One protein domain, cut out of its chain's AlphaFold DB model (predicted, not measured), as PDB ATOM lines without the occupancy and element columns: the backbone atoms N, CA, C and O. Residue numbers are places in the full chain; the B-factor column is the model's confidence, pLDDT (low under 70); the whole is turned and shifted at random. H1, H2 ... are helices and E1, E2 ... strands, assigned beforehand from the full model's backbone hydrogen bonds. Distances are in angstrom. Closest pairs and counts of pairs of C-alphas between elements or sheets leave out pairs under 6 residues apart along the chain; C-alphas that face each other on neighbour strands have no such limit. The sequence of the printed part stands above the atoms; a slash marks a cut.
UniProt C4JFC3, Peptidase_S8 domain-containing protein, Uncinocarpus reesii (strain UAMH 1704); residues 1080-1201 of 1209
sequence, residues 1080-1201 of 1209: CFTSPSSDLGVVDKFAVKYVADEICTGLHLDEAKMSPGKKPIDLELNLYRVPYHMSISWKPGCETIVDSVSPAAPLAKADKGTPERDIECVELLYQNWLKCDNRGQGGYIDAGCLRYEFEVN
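What this domain is: This is residues 1080 to 1201 of the 1209 residues of the protein "Peptidase_S8 domain-containing protein" of Uncinocarpus reesii (strain UAMH 1704) (UniProt C4JFC3). A sheet of four antiparallel strands, in the order E1, E2, E4, E3, is covered on one face by two helices side by side, H1 and H2; no named helix lies on its other face. Long unnamed stretches reach out to Ser 1086 and Lys 1160, the residues whose C-alphas are farthest apart. The printed part has 122 residues, with two named helices and four named strands in the order H1, E1, E2, H2, E3, E4; the class is mixed, with under half of the residues in named elements. The whole is compact, with a radius of gyration of the C-alphas of 14.5 A, and elongated, spanning 44 by 27 by 26 A.

How they stand to each other: Start at the inner strands E2, residues 1130 to 1138, and E4, residues 1194 to 1200, where N 1135 and O 1197 are within hydrogen-bond range at 2.9 A. Edge strand E1, residues 1121 to 1127, forms a hairpin with E2; look at N 1123 and O 1134, 2.9 A. Edge strand E3, residues 1186 to 1191, forms a hairpin with E4; look at N 1189 and O 1196, 2.9 A. H1, residues 1093 to 1104, lies over E1 and E2 at a height over the sheet of 8.9 A; the closest C-alphas of H1 and E1 are those of Ile 1103 and Leu 1123, 6.1 A. H2, residues 1169 to 1178, lies over E4 and E3 at a height of 7.8 A; its closest C-alphas to E3 are those of Trp 1177 and Gly 1186, 4.7 A. Both are on the same face, two layers, helices over a sheet. They touch, closest at the C-alphas of Ala 1100 and Val 1170, 5.0 A, with a shallow tilt of 28 degrees, opposite ways. E2, H2 and E3 form a split strand-helix-strand unit, two strands running the same way with E4 between them, and its crossover is left-handed. Every O i to N i+4 pair is within hydrogen-bond range in H1, and 5 of 6 in H2.

Where its parts are: Find C-alpha 1093 at (-56.995, 42.891, -30.369); from there H1 runs 16.7 A. E2 runs 26.2 A from C-alpha 1130 at (-64.889, 50.039, -36.413), and E4 runs 20.0 A to C-alpha 1200 at (-59.050, 54.004, -36.288).

The domain as a whole: The C-alphas of Ser 1086 and Lys 1160 are 45.0 A apart. The printed part has no cut. The links H1 to E1, 16 residues, and E2 to H2, 30 residues, are long. Look for low confidence at residues 1085 to 1089, under 70; the mean pLDDT of the printed part is 90.1.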
ATOM      1  N   CYS A1080     -47.752  58.092 -30.970       97.50
ATOM      2  CA  CYS A1080     -49.149  57.706 -30.793       97.50
ATOM      3  C   CYS A1080     -50.065  58.881 -31.124       97.50
ATOM      4  O   CYS A1080     -49.763  60.019 -30.752       97.50
ATOM      5  N   PHE A1081     -51.191  58.608 -31.778       95.06
ATOM      6  CA  PHE A1081     -52.198  59.631 -32.045       95.06
ATOM      7  C   PHE A1081     -52.878  60.092 -30.747       95.06
ATOM      8  O   PHE A1081     -52.900  59.377 -29.739       95.06
ATOM      9  N   THR A1082     -53.431  61.302 -30.738       91.06
ATOM     10  CA  THR A1082     -54.193  61.799 -29.586       91.06
ATOM     11  C   THR A1082     -55.520  61.056 -29.483       91.06
ATOM     12  O   THR A1082     -56.310  61.112 -30.421       91.06
ATOM     13  N   SER A1083     -55.796  60.412 -28.342       78.94
ATOM     14  CA  SER A1083     -57.131  59.861 -28.067       78.94
ATOM     15  C   SER A1083     -58.186  60.961 -28.242       78.94
ATOM     16  O   SER A1083     -58.054  62.009 -27.598       78.94
ATOM     17  N   PRO A1084     -59.249  60.748 -29.036       73.62
ATOM     18  CA  PRO A1084     -60.401  61.639 -29.013       73.62
ATOM     19  C   PRO A1084     -61.091  61.575 -27.639       73.62
ATOM     20  O   PRO A1084     -60.867  60.660 -26.841       73.62
ATOM     21  N   SER A1085     -61.908  62.586 -27.345       57.47
ATOM     22  CA  SER A1085     -62.480  62.839 -26.013       57.47
ATOM     23  C   SER A1085     -63.800  62.115 -25.715       57.47
ATOM     24  O   SER A1085     -64.351  62.282 -24.628       57.47
ATOM     25  N   SER A1086     -64.318  61.332 -26.662       59.16
ATOM     26  CA  SER A1086     -65.555  60.553 -26.541       59.16
ATOM     27  C   SER A1086     -65.282  59.088 -26.195       59.16
ATOM     28  O   SER A1086     -64.233  58.544 -26.537       59.16
ATOM     29  N   ASP A1087     -66.254  58.417 -25.577       59.03
ATOM     30  CA  ASP A1087     -66.200  56.967 -25.396       59.03
ATOM     31  C   ASP A1087     -66.480  56.263 -26.731       59.03
ATOM     32  O   ASP A1087     -67.577  56.330 -27.288       59.03
ATOM     33  N   LEU A1088     -65.436  55.632 -27.263       60.81
ATOM     34  CA  LEU A1088     -65.437  54.896 -28.522       60.81
ATOM     35  C   LEU A1088     -65.707  53.405 -28.285       60.81
ATOM     36  O   LEU A1088     -65.584  52.904 -27.165       60.81
ATOM     37  N   GLY A1089     -66.041  52.679 -29.354       64.19
ATOM     38  CA  GLY A1089     -66.128  51.220 -29.298       64.19
ATOM     39  C   GLY A1089     -64.771  50.588 -28.970       64.19
ATOM     40  O   GLY A1089     -63.728  51.095 -29.380       64.19
ATOM     41  N   VAL A1090     -64.781  49.468 -28.243       77.31
ATOM     42  CA  VAL A1090     -63.552  48.740 -27.891       77.31
ATOM     43  C   VAL A1090     -62.868  48.244 -29.167       77.31
ATOM     44  O   VAL A1090     -63.415  47.406 -29.881       77.31
ATOM     45  N   VAL A1091     -61.669  48.762 -29.441       85.50
ATOM     46  CA  VAL A1091     -60.828  48.336 -30.567       85.50
ATOM     47  C   VAL A1091     -60.281  46.942 -30.262       85.50
ATOM     48  O   VAL A1091     -59.496  46.768 -29.328       85.50
ATOM     49  N   ASP A1092     -60.729  45.946 -31.022       86.50
ATOM     50  CA  ASP A1092     -60.449  44.541 -30.737       86.50
ATOM     51  C   ASP A1092     -59.019  44.136 -31.132       86.50
ATOM     52  O   ASP A1092     -58.567  44.354 -32.258       86.50
ATOM     53  N   LYS A1093     -58.339  43.457 -30.202       90.56
ATOM     54  CA  LYS A1093     -56.995  42.891 -30.369       90.56
ATOM     55  C   LYS A1093     -56.894  42.004 -31.609       90.56
ATOM     56  O   LYS A1093     -55.885  42.056 -32.317       90.56
ATOM     57  N   PHE A1094     -57.894  41.147 -31.838       82.00
ATOM     58  CA  PHE A1094     -57.848  40.213 -32.958       82.00
ATOM     59  C   PHE A1094     -58.066  40.941 -34.288       82.00
ATOM     60  O   PHE A1094     -57.290  40.728 -35.218       82.00
ATOM     61  N   ALA A1095     -59.047  41.844 -34.365       87.69
ATOM     62  CA  ALA A1095     -59.304  42.669 -35.541       87.69
ATOM     63  C   ALA A1095     -58.062  43.465 -35.984       87.69
ATOM     64  O   ALA A1095     -57.711  43.408 -37.160       87.69
ATOM     65  N   VAL A1096     -57.334  44.111 -35.059       94.31
ATOM     66  CA  VAL A1096     -56.061  44.784 -35.393       94.31
ATOM     67  C   VAL A1096     -55.061  43.799 -36.002       94.31
ATOM     68  O   VAL A1096     -54.500  44.076 -37.061       94.31
ATOM     69  N   LYS A1097     -54.843  42.633 -35.375       93.38
ATOM     70  CA  LYS A1097     -53.882  41.650 -35.898       93.38
ATOM     71  C   LYS A1097     -54.313  41.069 -37.253       93.38
ATOM     72  O   LYS A1097     -53.453  40.818 -38.088       93.38
ATOM     73  N   TYR A1098     -55.612  40.896 -37.491       88.50
ATOM     74  CA  TYR A1098     -56.153  40.434 -38.771       88.50
ATOM     75  C   TYR A1098     -55.936  41.454 -39.899       88.50
ATOM     76  O   TYR A1098     -55.477  41.086 -40.976       88.50
ATOM     77  N   VAL A1099     -56.216  42.739 -39.653       93.38
ATOM     78  CA  VAL A1099     -55.987  43.805 -40.649       93.38
ATOM     79  C   VAL A1099     -54.489  43.952 -40.945       93.38
ATOM     80  O   VAL A1099     -54.115  44.131 -42.102       93.38
ATOM     81  N   ALA A1100     -53.633  43.775 -39.930       96.06
ATOM     82  CA  ALA A1100     -52.184  43.714 -40.105       96.06
ATOM     83  C   ALA A1100     -51.737  42.493 -40.942       96.06
ATOM     84  O   ALA A1100     -50.888  42.638 -41.814       96.06
ATOM     85  N   ASP A1101     -52.311  41.304 -40.736       90.31
ATOM     86  CA  ASP A1101     -51.988  40.101 -41.526       90.31
ATOM     87  C   ASP A1101     -52.398  40.249 -43.007       90.31
ATOM     88  O   ASP A1101     -51.623  39.929 -43.911       90.31
ATOM     89  N   GLU A1102     -53.580  40.817 -43.278       88.69
ATOM     90  CA  GLU A1102     -54.066  41.043 -44.647       88.69
ATOM     91  C   GLU A1102     -53.264  42.139 -45.387       88.69
ATOM     92  O   GLU A1102     -52.907  41.921 -46.543       88.69
ATOM     93  N   ILE A1103     -52.888  43.268 -44.756       94.50
ATOM     94  CA  ILE A1103     -52.035  44.286 -45.421       94.50
ATOM     95  C   ILE A1103     -50.589  43.804 -45.623       94.50
ATOM     96  O   ILE A1103     -49.946  44.167 -46.609       94.50
ATOM     97  N   CYS A1104     -50.075  42.956 -44.727       94.69
ATOM     98  CA  CYS A1104     -48.738  42.372 -44.847       94.69
ATOM     99  C   CYS A1104     -48.680  41.151 -45.789       94.69
ATOM    100  O   CYS A1104     -47.589  40.713 -46.176       94.69
ATOM    101  N   THR A1105     -49.827  40.606 -46.205       87.38
ATOM    102  CA  THR A1105     -49.892  39.445 -47.099       87.38
ATOM    103  C   THR A1105     -49.320  39.772 -48.482       87.38
ATOM    104  O   THR A1105     -49.735  40.704 -49.162       87.38
ATOM    105  N   GLY A1106     -48.351  38.966 -48.928       74.94
ATOM    106  CA  GLY A1106     -47.681  39.134 -50.225       74.94
ATOM    107  C   GLY A1106     -46.501  40.114 -50.225       74.94
ATOM    108  O   GLY A1106     -45.769  40.169 -51.213       74.94
ATOM    109  N   LEU A1107     -46.227  40.815 -49.119       83.62
ATOM    110  CA  LEU A1107     -45.158  41.825 -49.050       83.62
ATOM    111  C   LEU A1107     -43.719  41.276 -49.121       83.62
ATOM    112  O   LEU A1107     -42.762  42.048 -49.163       83.62
ATOM    113  N   HIS A1108     -43.553  39.952 -49.164       76.25
ATOM    114  CA  HIS A1108     -42.268  39.288 -49.415       76.25
ATOM    115  C   HIS A1108     -41.859  39.287 -50.903       76.25
ATOM    116  O   HIS A1108     -40.723  38.929 -51.212       76.25
ATOM    117  N   LEU A1109     -42.762  39.646 -51.825       71.94
ATOM    118  CA  LEU A1109     -42.475  39.707 -53.261       71.94
ATOM    119  C   LEU A1109     -41.574  40.903 -53.603       71.94
ATOM    120  O   LEU A1109     -41.701  41.980 -53.023       71.94
ATOM    121  N   ASP A1110     -40.702  40.753 -54.603       78.44
ATOM    122  CA  ASP A1110     -39.795  41.831 -55.026       78.44
ATOM    123  C   ASP A1110     -40.544  43.093 -55.493       78.44
ATOM    124  O   ASP A1110     -40.095  44.209 -55.232       78.44
ATOM    125  N   GLU A1111     -41.722  42.919 -56.099       80.94
ATOM    126  CA  GLU A1111     -42.643  43.986 -56.515       80.94
ATOM    127  C   GLU A1111     -43.181  44.813 -55.333       80.94
ATOM    128  O   GLU A1111     -43.529  45.988 -55.493       80.94
ATOM    129  N   ALA A1112     -43.220  44.242 -54.124       84.88
ATOM    130  CA  ALA A1112     -43.693  44.925 -52.924       84.88
ATOM    131  C   ALA A1112     -42.660  45.907 -52.346       84.88
ATOM    132  O   ALA A1112     -43.062  46.881 -51.707       84.88
ATOM    133  N   LYS A1113     -41.356  45.732 -52.629       93.12
ATOM    134  CA  LYS A1113     -40.263  46.581 -52.111       93.12
ATOM    135  C   LYS A1113     -40.567  48.072 -52.243       93.12
ATOM    136  O   LYS A1113     -40.941  48.550 -53.315       93.12
ATOM    137  N   MET A1114     -40.396  48.797 -51.148       96.19
ATOM    138  CA  MET A1114     -40.670  50.225 -51.048       96.19
ATOM    139  C   MET A1114     -39.392  51.027 -51.306       96.19
ATOM    140  O   MET A1114     -38.301  50.607 -50.917       96.19
ATOM    141  N   SER A1115     -39.539  52.170 -51.971       95.50
ATOM    142  CA  SER A1115     -38.465  53.076 -52.401       95.50
ATOM    143  C   SER A1115     -38.989  54.522 -52.434       95.50
ATOM    144  O   SER A1115     -40.213  54.714 -52.417       95.50
ATOM    145  N   PRO A1116     -38.121  55.550 -52.529       95.75
ATOM    146  CA  PRO A1116     -38.561  56.935 -52.678       95.75
ATOM    147  C   PRO A1116     -39.548  57.105 -53.842       95.75
ATOM    148  O   PRO A1116     -39.344  56.563 -54.927       95.75
ATOM    149  N   GLY A1117     -40.636  57.843 -53.611       91.25
ATOM    150  CA  GLY A1117     -41.660  58.128 -54.624       91.25
ATOM    151  C   GLY A1117     -42.624  56.979 -54.956       91.25
ATOM    152  O   GLY A1117     -43.574  57.204 -55.708       91.25
ATOM    153  N   LYS A1118     -42.448  55.771 -54.397       95.06
ATOM    154  CA  LYS A1118     -43.451  54.704 -54.534       95.06
ATOM    155  C   LYS A1118     -44.714  55.070 -53.743       95.06
ATOM    156  O   LYS A1118     -44.626  55.638 -52.655       95.06
ATOM    157  N   LYS A1119     -45.890  54.742 -54.292       94.75
ATOM    158  CA  LYS A1119     -47.173  54.913 -53.593       94.75
ATOM    159  C   LYS A1119     -47.183  54.118 -52.276       94.75
ATOM    160  O   LYS A1119     -46.596  53.033 -52.257       94.75
ATOM    161  N   PRO A1120     -47.852  54.617 -51.221       96.50
ATOM    162  CA  PRO A1120     -48.150  53.831 -50.031       96.50
ATOM    163  C   PRO A1120     -48.880  52.521 -50.347       96.50
ATOM    164  O   PRO A1120     -49.509  52.370 -51.400       96.50
ATOM    165  N   ILE A1121     -48.776  51.581 -49.414       96.25
ATOM    166  CA  ILE A1121     -49.585  50.368 -49.351       96.25
ATOM    167  C   ILE A1121     -50.599  50.623 -48.242       96.25
ATOM    168  O   ILE A1121     -50.211  50.659 -47.077       96.25
ATOM    169  N   ASP A1122     -51.862  50.830 -48.605       95.38
ATOM    170  CA  ASP A1122     -52.927  51.231 -47.683       95.38
ATOM    171  C   ASP A1122     -54.038  50.173 -47.646       95.38
ATOM    172  O   ASP A1122     -54.401  49.603 -48.681       95.38
ATOM    173  N   LEU A1123     -54.608  49.933 -46.464       93.94
ATOM    174  CA  LEU A1123     -55.769  49.069 -46.261       93.94
ATOM    175  C   LEU A1123     -56.739  49.720 -45.270       93.94
ATOM    176  O   LEU A1123     -56.387  49.969 -44.118       93.94
ATOM    177  N   GLU A1124     -57.979  49.938 -45.705       93.69
ATOM    178  CA  GLU A1124     -59.090  50.326 -44.834       93.69
ATOM    179  C   GLU A1124     -60.113  49.183 -44.769       93.69
ATOM    180  O   GLU A1124     -60.655  48.752 -45.790       93.69
ATOM    181  N   LEU A1125     -60.369  48.668 -43.564       88.31
ATOM    182  CA  LEU A1125     -61.317  47.580 -43.314       88.31
ATOM    183  C   LEU A1125     -62.254  47.934 -42.160       88.31
ATOM    184  O   LEU A1125     -61.827  48.169 -41.034       88.31
ATOM    185  N   ASN A1126     -63.560  47.918 -42.426       84.94
ATOM    186  CA  ASN A1126     -64.580  48.168 -41.413       84.94
ATOM    187  C   ASN A1126     -65.029  46.845 -40.770       84.94
ATOM    188  O   ASN A1126     -65.869  46.126 -41.315       84.94
ATOM    189  N   LEU A1127     -64.447  46.515 -39.615       79.12
ATOM    190  CA  LEU A1127     -64.749  45.304 -38.848       79.12
ATOM    191  C   LEU A1127     -65.521  45.687 -37.582       79.12
ATOM    192  O   LEU A1127     -65.140  46.608 -36.871       79.12
ATOM    193  N   TYR A1128     -66.623  44.995 -37.282       82.62
ATOM    194  CA  TYR A1128     -67.459  45.268 -36.099       82.62
ATOM    195  C   TYR A1128     -67.976  46.724 -35.976       82.62
ATOM    196  O   TYR A1128     -68.253  47.189 -34.873       82.62
ATOM    197  N   ARG A1129     -68.161  47.428 -37.110       81.31
ATOM    198  CA  ARG A1129     -68.480  48.876 -37.212       81.31
ATOM    199  C   ARG A1129     -67.330  49.822 -36.832       81.31
ATOM    200  O   ARG A1129     -67.557  51.022 -36.687       81.31
ATOM    201  N   VAL A1130     -66.117  49.296 -36.693       83.50
ATOM    202  CA  VAL A1130     -64.889  50.039 -36.413       83.50
ATOM    203  C   VAL A1130     -64.044  50.061 -37.700       83.50
ATOM    204  O   VAL A1130     -63.685  48.993 -38.198       83.50
ATOM    205  N   PRO A1131     -63.760  51.233 -38.296       90.50
ATOM    206  CA  PRO A1131     -62.925  51.350 -39.492       90.50
ATOM    207  C   PRO A1131     -61.437  51.365 -39.117       90.50
ATOM    208  O   PRO A1131     -60.907  52.371 -38.646       90.50
ATOM    209  N   TYR A1132     -60.772  50.230 -39.320       93.94
ATOM    210  CA  TYR A1132     -59.331  50.072 -39.145       93.94
ATOM    211  C   TYR A1132     -58.632  50.569 -40.411       93.94
ATOM    212  O   TYR A1132     -58.867  50.024 -41.490       93.94
ATOM    213  N   HIS A1133     -57.768  51.568 -40.274       96.19
ATOM    214  CA  HIS A1133     -56.899  52.073 -41.329       96.19
ATOM    215  C   HIS A1133     -55.453  51.668 -41.023       96.19
ATOM    216  O   HIS A1133     -54.954  51.898 -39.921       96.19
ATOM    217  N   MET A1134     -54.771  51.058 -41.988       97.62
ATOM    218  CA  MET A1134     -53.342  50.763 -41.908       97.62
ATOM    219  C   MET A1134     -52.633  51.226 -43.176       97.62
ATOM    220  O   MET A1134     -53.155  51.050 -44.275       97.62
ATOM    221  N   SER A1135     -51.435  51.787 -43.017       97.56
ATOM    222  CA  SER A1135     -50.604  52.267 -44.123       97.56
ATOM    223  C   SER A1135     -49.139  51.888 -43.925       97.56
ATOM    224  O   SER A1135     -48.607  51.930 -42.808       97.56
ATOM    225  N   ILE A1136     -48.473  51.546 -45.027       98.12
ATOM    226  CA  ILE A1136     -47.022  51.383 -45.112       98.12
ATOM    227  C   ILE A1136     -46.510  52.316 -46.209       98.12
ATOM    228  O   ILE A1136     -46.783  52.113 -47.394       98.12
ATOM    229  N   SER A1137     -45.761  53.352 -45.833       97.56
ATOM    230  CA  SER A1137     -45.374  54.448 -46.736       97.56
ATOM    231  C   SER A1137     -43.888  54.807 -46.639       97.56
ATOM    232  O   SER A1137     -43.228  54.544 -45.634       97.56
ATOM    233  N   TRP A1138     -43.325  55.402 -47.699       97.31
ATOM    234  CA  TRP A1138     -41.958  55.937 -47.672       97.31
ATOM    235  C   TRP A1138     -41.970  57.393 -47.194       97.31
ATOM    236  O   TRP A1138     -42.627  58.241 -47.802       97.31
ATOM    237  N   LYS A1139     -41.215  57.704 -46.133       96.31
ATOM    238  CA  LYS A1139     -41.119  59.049 -45.539       96.31
ATOM    239  C   LYS A1139     -40.660  60.079 -46.594       96.31
ATOM    240  O   LYS A1139     -39.554  59.933 -47.125       96.31
ATOM    241  N   PRO A1140     -41.448  61.127 -46.911       93.06
ATOM    242  CA  PRO A1140     -41.070  62.121 -47.915       93.06
ATOM    243  C   PRO A1140     -39.710  62.768 -47.619       93.06
ATOM    244  O   PRO A1140     -39.447  63.199 -46.501       93.06
ATOM    245  N   GLY A1141     -38.834  62.817 -48.626       92.06
ATOM    246  CA  GLY A1141     -37.476  63.359 -48.495       92.06
ATOM    247  C   GLY A1141     -36.482  62.486 -47.713       92.06
ATOM    248  O   GLY A1141     -35.334  62.898 -47.569       92.06
ATOM    249  N   CYS A1142     -36.885  61.306 -47.231       94.12
ATOM    250  CA  CYS A1142     -35.997  60.375 -46.539       94.12
ATOM    251  C   CYS A1142     -35.139  59.573 -47.525       94.12
ATOM    252  O   CYS A1142     -35.657  58.973 -48.469       94.12
ATOM    253  N   GLU A1143     -33.838  59.530 -47.256       92.56
ATOM    254  CA  GLU A1143     -32.837  58.731 -47.964       92.56
ATOM    255  C   GLU A1143     -32.147  57.804 -46.953       92.56
ATOM    256  O   GLU A1143     -31.961  58.168 -45.791       92.56
ATOM    257  N   THR A1144     -31.799  56.588 -47.371       91.81
ATOM    258  CA  THR A1144     -31.179  55.557 -46.523       91.81
ATOM    259  C   THR A1144     -30.110  54.807 -47.319       91.81
ATOM    260  O   THR A1144     -30.026  54.953 -48.534       91.81
ATOM    261  N   ILE A1145     -29.301  53.984 -46.650       89.00
ATOM    262  CA  ILE A1145     -28.156  53.244 -47.220       89.00
ATOM    263  C   ILE A1145     -28.526  52.169 -48.267       89.00
ATOM    264  O   ILE A1145     -27.665  51.403 -48.691       89.00
ATOM    265  N   VAL A1146     -29.803  52.059 -48.649       91.00
ATOM    266  CA  VAL A1146     -30.323  51.097 -49.629       91.00
ATOM    267  C   VAL A1146     -31.427  51.738 -50.473       91.00
ATOM    268  O   VAL A1146     -32.344  52.352 -49.933       91.00
ATOM    269  N   ASP A1147     -31.397  51.520 -51.789       89.81
ATOM    270  CA  ASP A1147     -32.358  52.123 -52.736       89.81
ATOM    271  C   ASP A1147     -33.802  51.641 -52.518       89.81
ATOM    272  O   ASP A1147     -34.770  52.286 -52.919       89.81
ATOM    273  N   SER A1148     -33.948  50.469 -51.892       93.25
ATOM    274  CA  SER A1148     -35.237  49.890 -51.528       93.25
ATOM    275  C   SER A1148     -35.176  48.992 -50.289       93.25
ATOM    276  O   SER A1148     -34.192  48.279 -50.028       93.25
ATOM    277  N   VAL A1149     -36.283  49.003 -49.549       94.75
ATOM    278  CA  VAL A1149     -36.519  48.264 -48.303       94.75
ATOM    279  C   VAL A1149     -37.701  47.308 -48.512       94.75
ATOM    280  O   VAL A1149     -38.671  47.655 -49.184       94.75
ATOM    281  N   SER A1150     -37.633  46.093 -47.960       95.44
ATOM    282  CA  SER A1150     -38.780  45.175 -47.973       95.44
ATOM    283  C   SER A1150     -39.785  45.598 -46.899       95.44
ATOM    284  O   SER A1150     -39.393  45.638 -45.731       95.44
ATOM    285  N   PRO A1151     -41.056  45.888 -47.234       95.56
ATOM    286  CA  PRO A1151     -42.046  46.236 -46.223       95.56
ATOM    287  C   PRO A1151     -42.473  45.036 -45.361       95.56
ATOM    288  O   PRO A1151     -43.020  45.242 -44.289       95.56
ATOM    289  N   ALA A1152     -42.185  43.789 -45.764       93.06
ATOM    290  CA  ALA A1152     -42.407  42.619 -44.909       93.06
ATOM    291  C   ALA A1152     -41.431  42.543 -43.717       93.06
ATOM    292  O   ALA A1152     -41.815  42.102 -42.636       93.06
ATOM    293  N   ALA A1153     -40.175  42.959 -43.920       95.25
ATOM    294  CA  ALA A1153     -39.086  42.850 -42.946       95.25
ATOM    295  C   ALA A1153     -38.085  44.016 -43.132       95.25
ATOM    296  O   ALA A1153     -37.030  43.843 -43.758       95.25
ATOM    297  N   PRO A1154     -38.407  45.231 -42.644       94.69
ATOM    298  CA  PRO A1154     -37.678  46.450 -43.004       94.69
ATOM    299  C   PRO A1154     -36.232  46.484 -42.509       94.69
ATOM    300  O   PRO A1154     -35.376  47.094 -43.151       94.69
ATOM    301  N   LEU A1155     -35.940  45.819 -41.388       94.06
ATOM    302  CA  LEU A1155     -34.618  45.833 -40.765       94.06
ATOM    303  C   LEU A1155     -33.728  44.644 -41.153       94.06
ATOM    304  O   LEU A1155     -32.570  44.612 -40.754       94.06
ATOM    305  N   ALA A1156     -34.180  43.727 -42.017       90.31
ATOM    306  CA  ALA A1156     -33.395  42.547 -42.407       90.31
ATOM    307  C   ALA A1156     -32.030  42.883 -43.059       90.31
ATOM    308  O   ALA A1156     -31.086  42.092 -42.985       90.31
ATOM    309  N   LYS A1157     -31.901  44.069 -43.680       89.31
ATOM    310  CA  LYS A1157     -30.639  44.593 -44.243       89.31
ATOM    311  C   LYS A1157     -29.776  45.385 -43.242       89.31
ATOM    312  O   LYS A1157     -28.683  45.799 -43.611       89.31
ATOM    313  N   ALA A1158     -30.240  45.613 -42.014       88.31
ATOM    314  CA  ALA A1158     -29.457  46.273 -40.972       88.31
ATOM    315  C   ALA A1158     -28.323  45.369 -40.453       88.31
ATOM    316  O   ALA A1158     -28.360  44.139 -40.610       88.31
ATOM    317  N   ASP A1159     -27.333  45.985 -39.803       87.62
ATOM    318  CA  ASP A1159     -26.187  45.295 -39.207       87.62
ATOM    319  C   ASP A1159     -26.603  44.175 -38.248       87.62
ATOM    320  O   ASP A1159     -27.603  44.263 -37.539       87.62
ATOM    321  N   LYS A1160     -25.788  43.116 -38.172       81.56
ATOM    322  CA  LYS A1160     -26.081  41.911 -37.368       81.56
ATOM    323  C   LYS A1160     -26.193  42.153 -35.851       81.56
ATOM    324  O   LYS A1160     -26.571  41.231 -35.138       81.56
ATOM    325  N   GLY A1161     -25.846  43.347 -35.366       82.00
ATOM    326  CA  GLY A1161     -26.009  43.769 -33.969       82.00
ATOM    327  C   GLY A1161     -27.204  44.697 -33.710       82.00
ATOM    328  O   GLY A1161     -27.411  45.093 -32.565       82.00
ATOM    329  N   THR A1162     -27.974  45.075 -34.736       84.00
ATOM    330  CA  THR A1162     -29.129  45.974 -34.589       84.00
ATOM    331  C   THR A1162     -30.257  45.278 -33.812       84.00
ATOM    332  O   THR A1162     -30.684  44.195 -34.217       84.00
ATOM    333  N   PRO A1163     -30.773  45.862 -32.712       80.81
ATOM    334  CA  PRO A1163     -31.954  45.338 -32.025       80.81
ATOM    335  C   PRO A1163     -33.168  45.281 -32.956       80.81
ATOM    336  O   PRO A1163     -33.306  46.119 -33.843       80.81
ATOM    337  N   GLU A1164     -34.054  44.305 -32.742       86.94
ATOM    338  CA  GLU A1164     -35.306  44.156 -33.509       86.94
ATOM    339  C   GLU A1164     -35.079  43.986 -35.037       86.94
ATOM    340  O   GLU A1164     -35.986  44.194 -35.835       86.94
ATOM    341  N   ARG A1165     -33.880  43.547 -35.460       88.75
ATOM    342  CA  ARG A1165     -33.497  43.292 -36.866       88.75
ATOM    343  C   ARG A1165     -34.458  42.370 -37.624       88.75
ATOM    344  O   ARG A1165     -34.683  42.570 -38.816       88.75
ATOM    345  N   ASP A1166     -35.013  41.391 -36.921       88.38
ATOM    346  CA  ASP A1166     -35.916  40.376 -37.461       88.38
ATOM    347  C   ASP A1166     -37.402  40.718 -37.192       88.38
ATOM    348  O   ASP A1166     -38.252  39.832 -37.188       88.38
ATOM    349  N   ILE A1167     -37.735  41.997 -36.934       92.81
ATOM    350  CA  ILE A1167     -39.124  42.439 -36.733       92.81
ATOM    351  C   ILE A1167     -39.904  42.490 -38.056       92.81
ATOM    352  O   ILE A1167     -39.452  43.055 -39.056       92.81
ATOM    353  N   GLU A1168     -41.101  41.908 -38.039       95.56
ATOM    354  CA  GLU A1168     -41.966  41.772 -39.209       95.56
ATOM    355  C   GLU A1168     -43.049  42.860 -39.282       95.56
ATOM    356  O   GLU A1168     -43.465  43.445 -38.278       95.56
ATOM    357  N   CYS A1169     -43.551  43.078 -40.496       97.31
ATOM    358  CA  CYS A1169     -44.644  43.991 -40.839       97.31
ATOM    359  C   CYS A1169     -45.857  43.912 -39.892       97.31
ATOM    360  O   CYS A1169     -46.300  44.934 -39.361       97.31
ATOM    361  N   VAL A1170     -46.358  42.693 -39.643       95.69
ATOM    362  CA  VAL A1170     -47.555  42.457 -38.817       95.69
ATOM    363  C   VAL A1170     -47.320  42.942 -37.389       95.69
ATOM    364  O   VAL A1170     -48.186  43.581 -36.797       95.69
ATOM    365  N   GLU A1171     -46.128  42.684 -36.851       96.50
ATOM    366  CA  GLU A1171     -45.755  43.059 -35.491       96.50
ATOM    367  C   GLU A1171     -45.557  44.575 -35.355       96.50
ATOM    368  O   GLU A1171     -45.978  45.152 -34.357       96.50
ATOM    369  N   LEU A1172     -45.000  45.257 -36.364       97.69
ATOM    370  CA  LEU A1172     -44.861  46.721 -36.355       97.69
ATOM    371  C   LEU A1172     -46.222  47.429 -36.263       97.69
ATOM    372  O   LEU A1172     -46.388  48.313 -35.413       97.69
ATOM    373  N   LEU A1173     -47.189  47.006 -37.084       97.88
ATOM    374  CA  LEU A1173     -48.553  47.547 -37.109       97.88
ATOM    375  C   LEU A1173     -49.344  47.164 -35.849       97.88
ATOM    376  O   LEU A1173     -49.906  48.033 -35.181       97.88
ATOM    377  N   TYR A1174     -49.328  45.890 -35.451       96.94
ATOM    378  CA  TYR A1174     -50.002  45.423 -34.234       96.94
ATOM    379  C   TYR A1174     -49.448  46.095 -32.963       96.94
ATOM    380  O   TYR A1174     -50.202  46.467 -32.061       96.94
ATOM    381  N   GLN A1175     -48.137  46.348 -32.899       96.81
ATOM    382  CA  GLN A1175     -47.520  47.056 -31.776       96.81
ATOM    383  C   GLN A1175     -47.813  48.571 -31.770       96.81
ATOM    384  O   GLN A1175     -47.640  49.198 -30.720       96.81
ATOM    385  N   ASN A1176     -48.266  49.171 -32.882       97.44
ATOM    386  CA  ASN A1176     -48.780  50.552 -32.891       97.44
ATOM    387  C   ASN A1176     -50.116  50.673 -32.151       97.44
ATOM    388  O   ASN A1176     -50.373  51.712 -31.558       97.44
ATOM    389  N   TRP A1177     -50.932  49.618 -32.131       95.88
ATOM    390  CA  TRP A1177     -52.058  49.510 -31.204       95.88
ATOM    391  C   TRP A1177     -51.553  49.191 -29.789       95.88
ATOM    392  O   TRP A1177     -51.771  49.968 -28.864       95.88
ATOM    393  N   LEU A1178     -50.792  48.100 -29.619       95.25
ATOM    394  CA  LEU A1178     -50.481  47.550 -28.289       95.25
ATOM    395  C   LEU A1178     -49.636  48.470 -27.385       95.25
ATOM    396  O   LEU A1178     -49.827  48.447 -26.171       95.25
ATOM    397  N   LYS A1179     -48.700  49.264 -27.932       96.12
ATOM    398  CA  LYS A1179     -47.876  50.203 -27.134       96.12
ATOM    399  C   LYS A1179     -48.401  51.648 -27.135       96.12
ATOM    400  O   LYS A1179     -47.723  52.512 -26.581       96.12
ATOM    401  N   CYS A1180     -49.556  51.928 -27.743       94.50
ATOM    402  CA  CYS A1180     -50.191  53.245 -27.686       94.50
ATOM    403  C   CYS A1180     -51.405  53.217 -26.756       94.50
ATOM    404  O   CYS A1180     -52.509  52.847 -27.145       94.50
ATOM    405  N   ASP A1181     -51.197  53.660 -25.514       88.88
ATOM    406  CA  ASP A1181     -52.260  53.822 -24.517       88.88
ATOM    407  C   ASP A1181     -53.105  55.078 -24.812       88.88
ATOM    408  O   ASP A1181     -53.018  56.115 -24.156       88.88
ATOM    409  N   ASN A1182     -53.873  55.005 -25.900       91.44
ATOM    410  CA  ASN A1182     -54.759  56.058 -26.395       91.44
ATOM    411  C   ASN A1182     -56.147  55.506 -26.754       91.44
ATOM    412  O   ASN A1182     -56.748  55.895 -27.756       91.44
ATOM    413  N   ARG A1183     -56.637  54.562 -25.937       87.31
ATOM    414  CA  ARG A1183     -57.923  53.858 -26.117       87.31
ATOM    415  C   ARG A1183     -58.051  53.100 -27.453       87.31
ATOM    416  O   ARG A1183     -59.156  52.773 -27.870       87.31
ATOM    417  N   GLY A1184     -56.924  52.792 -28.099       89.00
ATOM    418  CA  GLY A1184     -56.875  52.062 -29.365       89.00
ATOM    419  C   GLY A1184     -56.921  52.934 -30.623       89.00
ATOM    420  O   GLY A1184     -57.003  52.365 -31.706       89.00
ATOM    421  N   GLN A1185     -56.822  54.269 -30.512       92.81
ATOM    422  CA  GLN A1185     -56.709  55.164 -31.679       92.81
ATOM    423  C   GLN A1185     -55.472  54.848 -32.540       92.81
ATOM    424  O   GLN A1185     -55.499  55.080 -33.742       92.81
ATOM    425  N   GLY A1186     -54.410  54.293 -31.940       95.44
ATOM    426  CA  GLY A1186     -53.239  53.788 -32.660       95.44
ATOM    427  C   GLY A1186     -52.093  54.796 -32.783       95.44
ATOM    428  O   GLY A1186     -51.874  55.641 -31.913       95.44
ATOM    429  N   GLY A1187     -51.310  54.692 -33.846       97.56
ATOM    430  CA  GLY A1187     -50.103  55.484 -34.036       97.56
ATOM    431  C   GLY A1187     -49.234  54.952 -35.163       97.56
ATOM    432  O   GLY A1187     -49.622  54.048 -35.906       97.56
ATOM    433  N   TYR A1188     -48.016  55.473 -35.245       98.25
ATOM    434  CA  TYR A1188     -47.025  55.033 -36.215       98.25
ATOM    435  C   TYR A1188     -45.650  54.771 -35.602       98.25
ATOM    436  O   TYR A1188     -45.270  55.309 -34.555       98.25
ATOM    437  N   ILE A1189     -44.878  53.942 -36.296       98.25
ATOM    438  CA  ILE A1189     -43.460  53.712 -36.041       98.25
ATOM    439  C   ILE A1189     -42.707  53.754 -37.368       98.25
ATOM    440  O   ILE A1189     -43.165  53.216 -38.376       98.25
ATOM    441  N   ASP A1190     -41.546  54.400 -37.356       97.88
ATOM    442  CA  ASP A1190     -40.693  54.528 -38.530       97.88
ATOM    443  C   ASP A1190     -39.516  53.541 -38.411       97.88
ATOM    444  O   ASP A1190     -38.854  53.479 -37.376       97.88
ATOM    445  N   ALA A1191     -39.273  52.752 -39.457       96.69
ATOM    446  CA  ALA A1191     -38.192  51.778 -39.580       96.69
ATOM    447  C   ALA A1191     -37.275  52.205 -40.737       96.69
ATOM    448  O   ALA A1191     -37.540  51.925 -41.911       96.69
ATOM    449  N   GLY A1192     -36.222  52.960 -40.413       95.88
ATOM    450  CA  GLY A1192     -35.484  53.748 -41.402       95.88
ATOM    451  C   GLY A1192     -36.425  54.713 -42.139       95.88
ATOM    452  O   GLY A1192     -37.100  55.530 -41.519       95.88
ATOM    453  N   CYS A1193     -36.507  54.595 -43.467       97.31
ATOM    454  CA  CYS A1193     -37.403  55.424 -44.278       97.31
ATOM    455  C   CYS A1193     -38.832  54.881 -44.457       97.31
ATOM    456  O   CYS A1193     -39.631  55.559 -45.104       97.31
ATOM    457  N   LEU A1194     -39.184  53.710 -43.911       97.75
ATOM    458  CA  LEU A1194     -40.559  53.196 -43.975       97.75
ATOM    459  C   LEU A1194     -41.352  53.560 -42.727       97.75
ATOM    460  O   LEU A1194     -40.936  53.233 -41.620       97.75
ATOM    461  N   ARG A1195     -42.518  54.173 -42.913       98.31
ATOM    462  CA  ARG A1195     -43.523  54.360 -41.870       98.31
ATOM    463  C   ARG A1195     -44.508  53.201 -41.887       98.31
ATOM    464  O   ARG A1195     -45.027  52.874 -42.947       98.31
ATOM    465  N   TYR A1196     -44.787  52.648 -40.711       98.38
ATOM    466  CA  TYR A1196     -45.884  51.718 -40.456       98.38
ATOM    467  C   TYR A1196     -46.880  52.446 -39.571       98.38
ATOM    468  O   TYR A1196     -46.527  52.841 -38.457       98.38
ATOM    469  N   GLU A1197     -48.098  52.637 -40.057       98.25
ATOM    470  CA  GLU A1197     -49.129  53.464 -39.436       98.25
ATOM    471  C   GLU A1197     -50.412  52.653 -39.255       98.25
ATOM    472  O   GLU A1197     -50.816  51.906 -40.144       98.25
ATOM    473  N   PHE A1198     -51.029  52.781 -38.084       97.25
ATOM    474  CA  PHE A1198     -52.336  52.219 -37.766       97.25
ATOM    475  C   PHE A1198     -53.182  53.308 -37.105       97.25
ATOM    476  O   PHE A1198     -52.782  53.843 -36.071       97.25
ATOM    477  N   GLU A1199     -54.347  53.597 -37.672       95.81
ATOM    478  CA  GLU A1199     -55.347  54.495 -37.096       95.81
ATOM    479  C   GLU A1199     -56.736  53.837 -37.098       95.81
ATOM    480  O   GLU A1199     -57.028  52.946 -37.898       95.81
ATOM    481  N   VAL A1200     -57.617  54.290 -36.206       92.19
ATOM    482  CA  VAL A1200     -59.050  54.004 -36.288       92.19
ATOM    483  C   VAL A1200     -59.805  55.272 -36.689       92.19
ATOM    484  O   VAL A1200     -59.913  56.228 -35.917       92.19
ATOM    485  N   ASN A1201     -60.348  55.274 -37.905       85.38
ATOM    486  CA  ASN A1201     -60.979  56.440 -38.532       85.38
ATOM    487  C   ASN A1201     -62.420  56.642 -38.037       85.38
ATOM    488  O   ASN A1201     -63.374  56.446 -38.789       85.38
TER     489      ASN A1201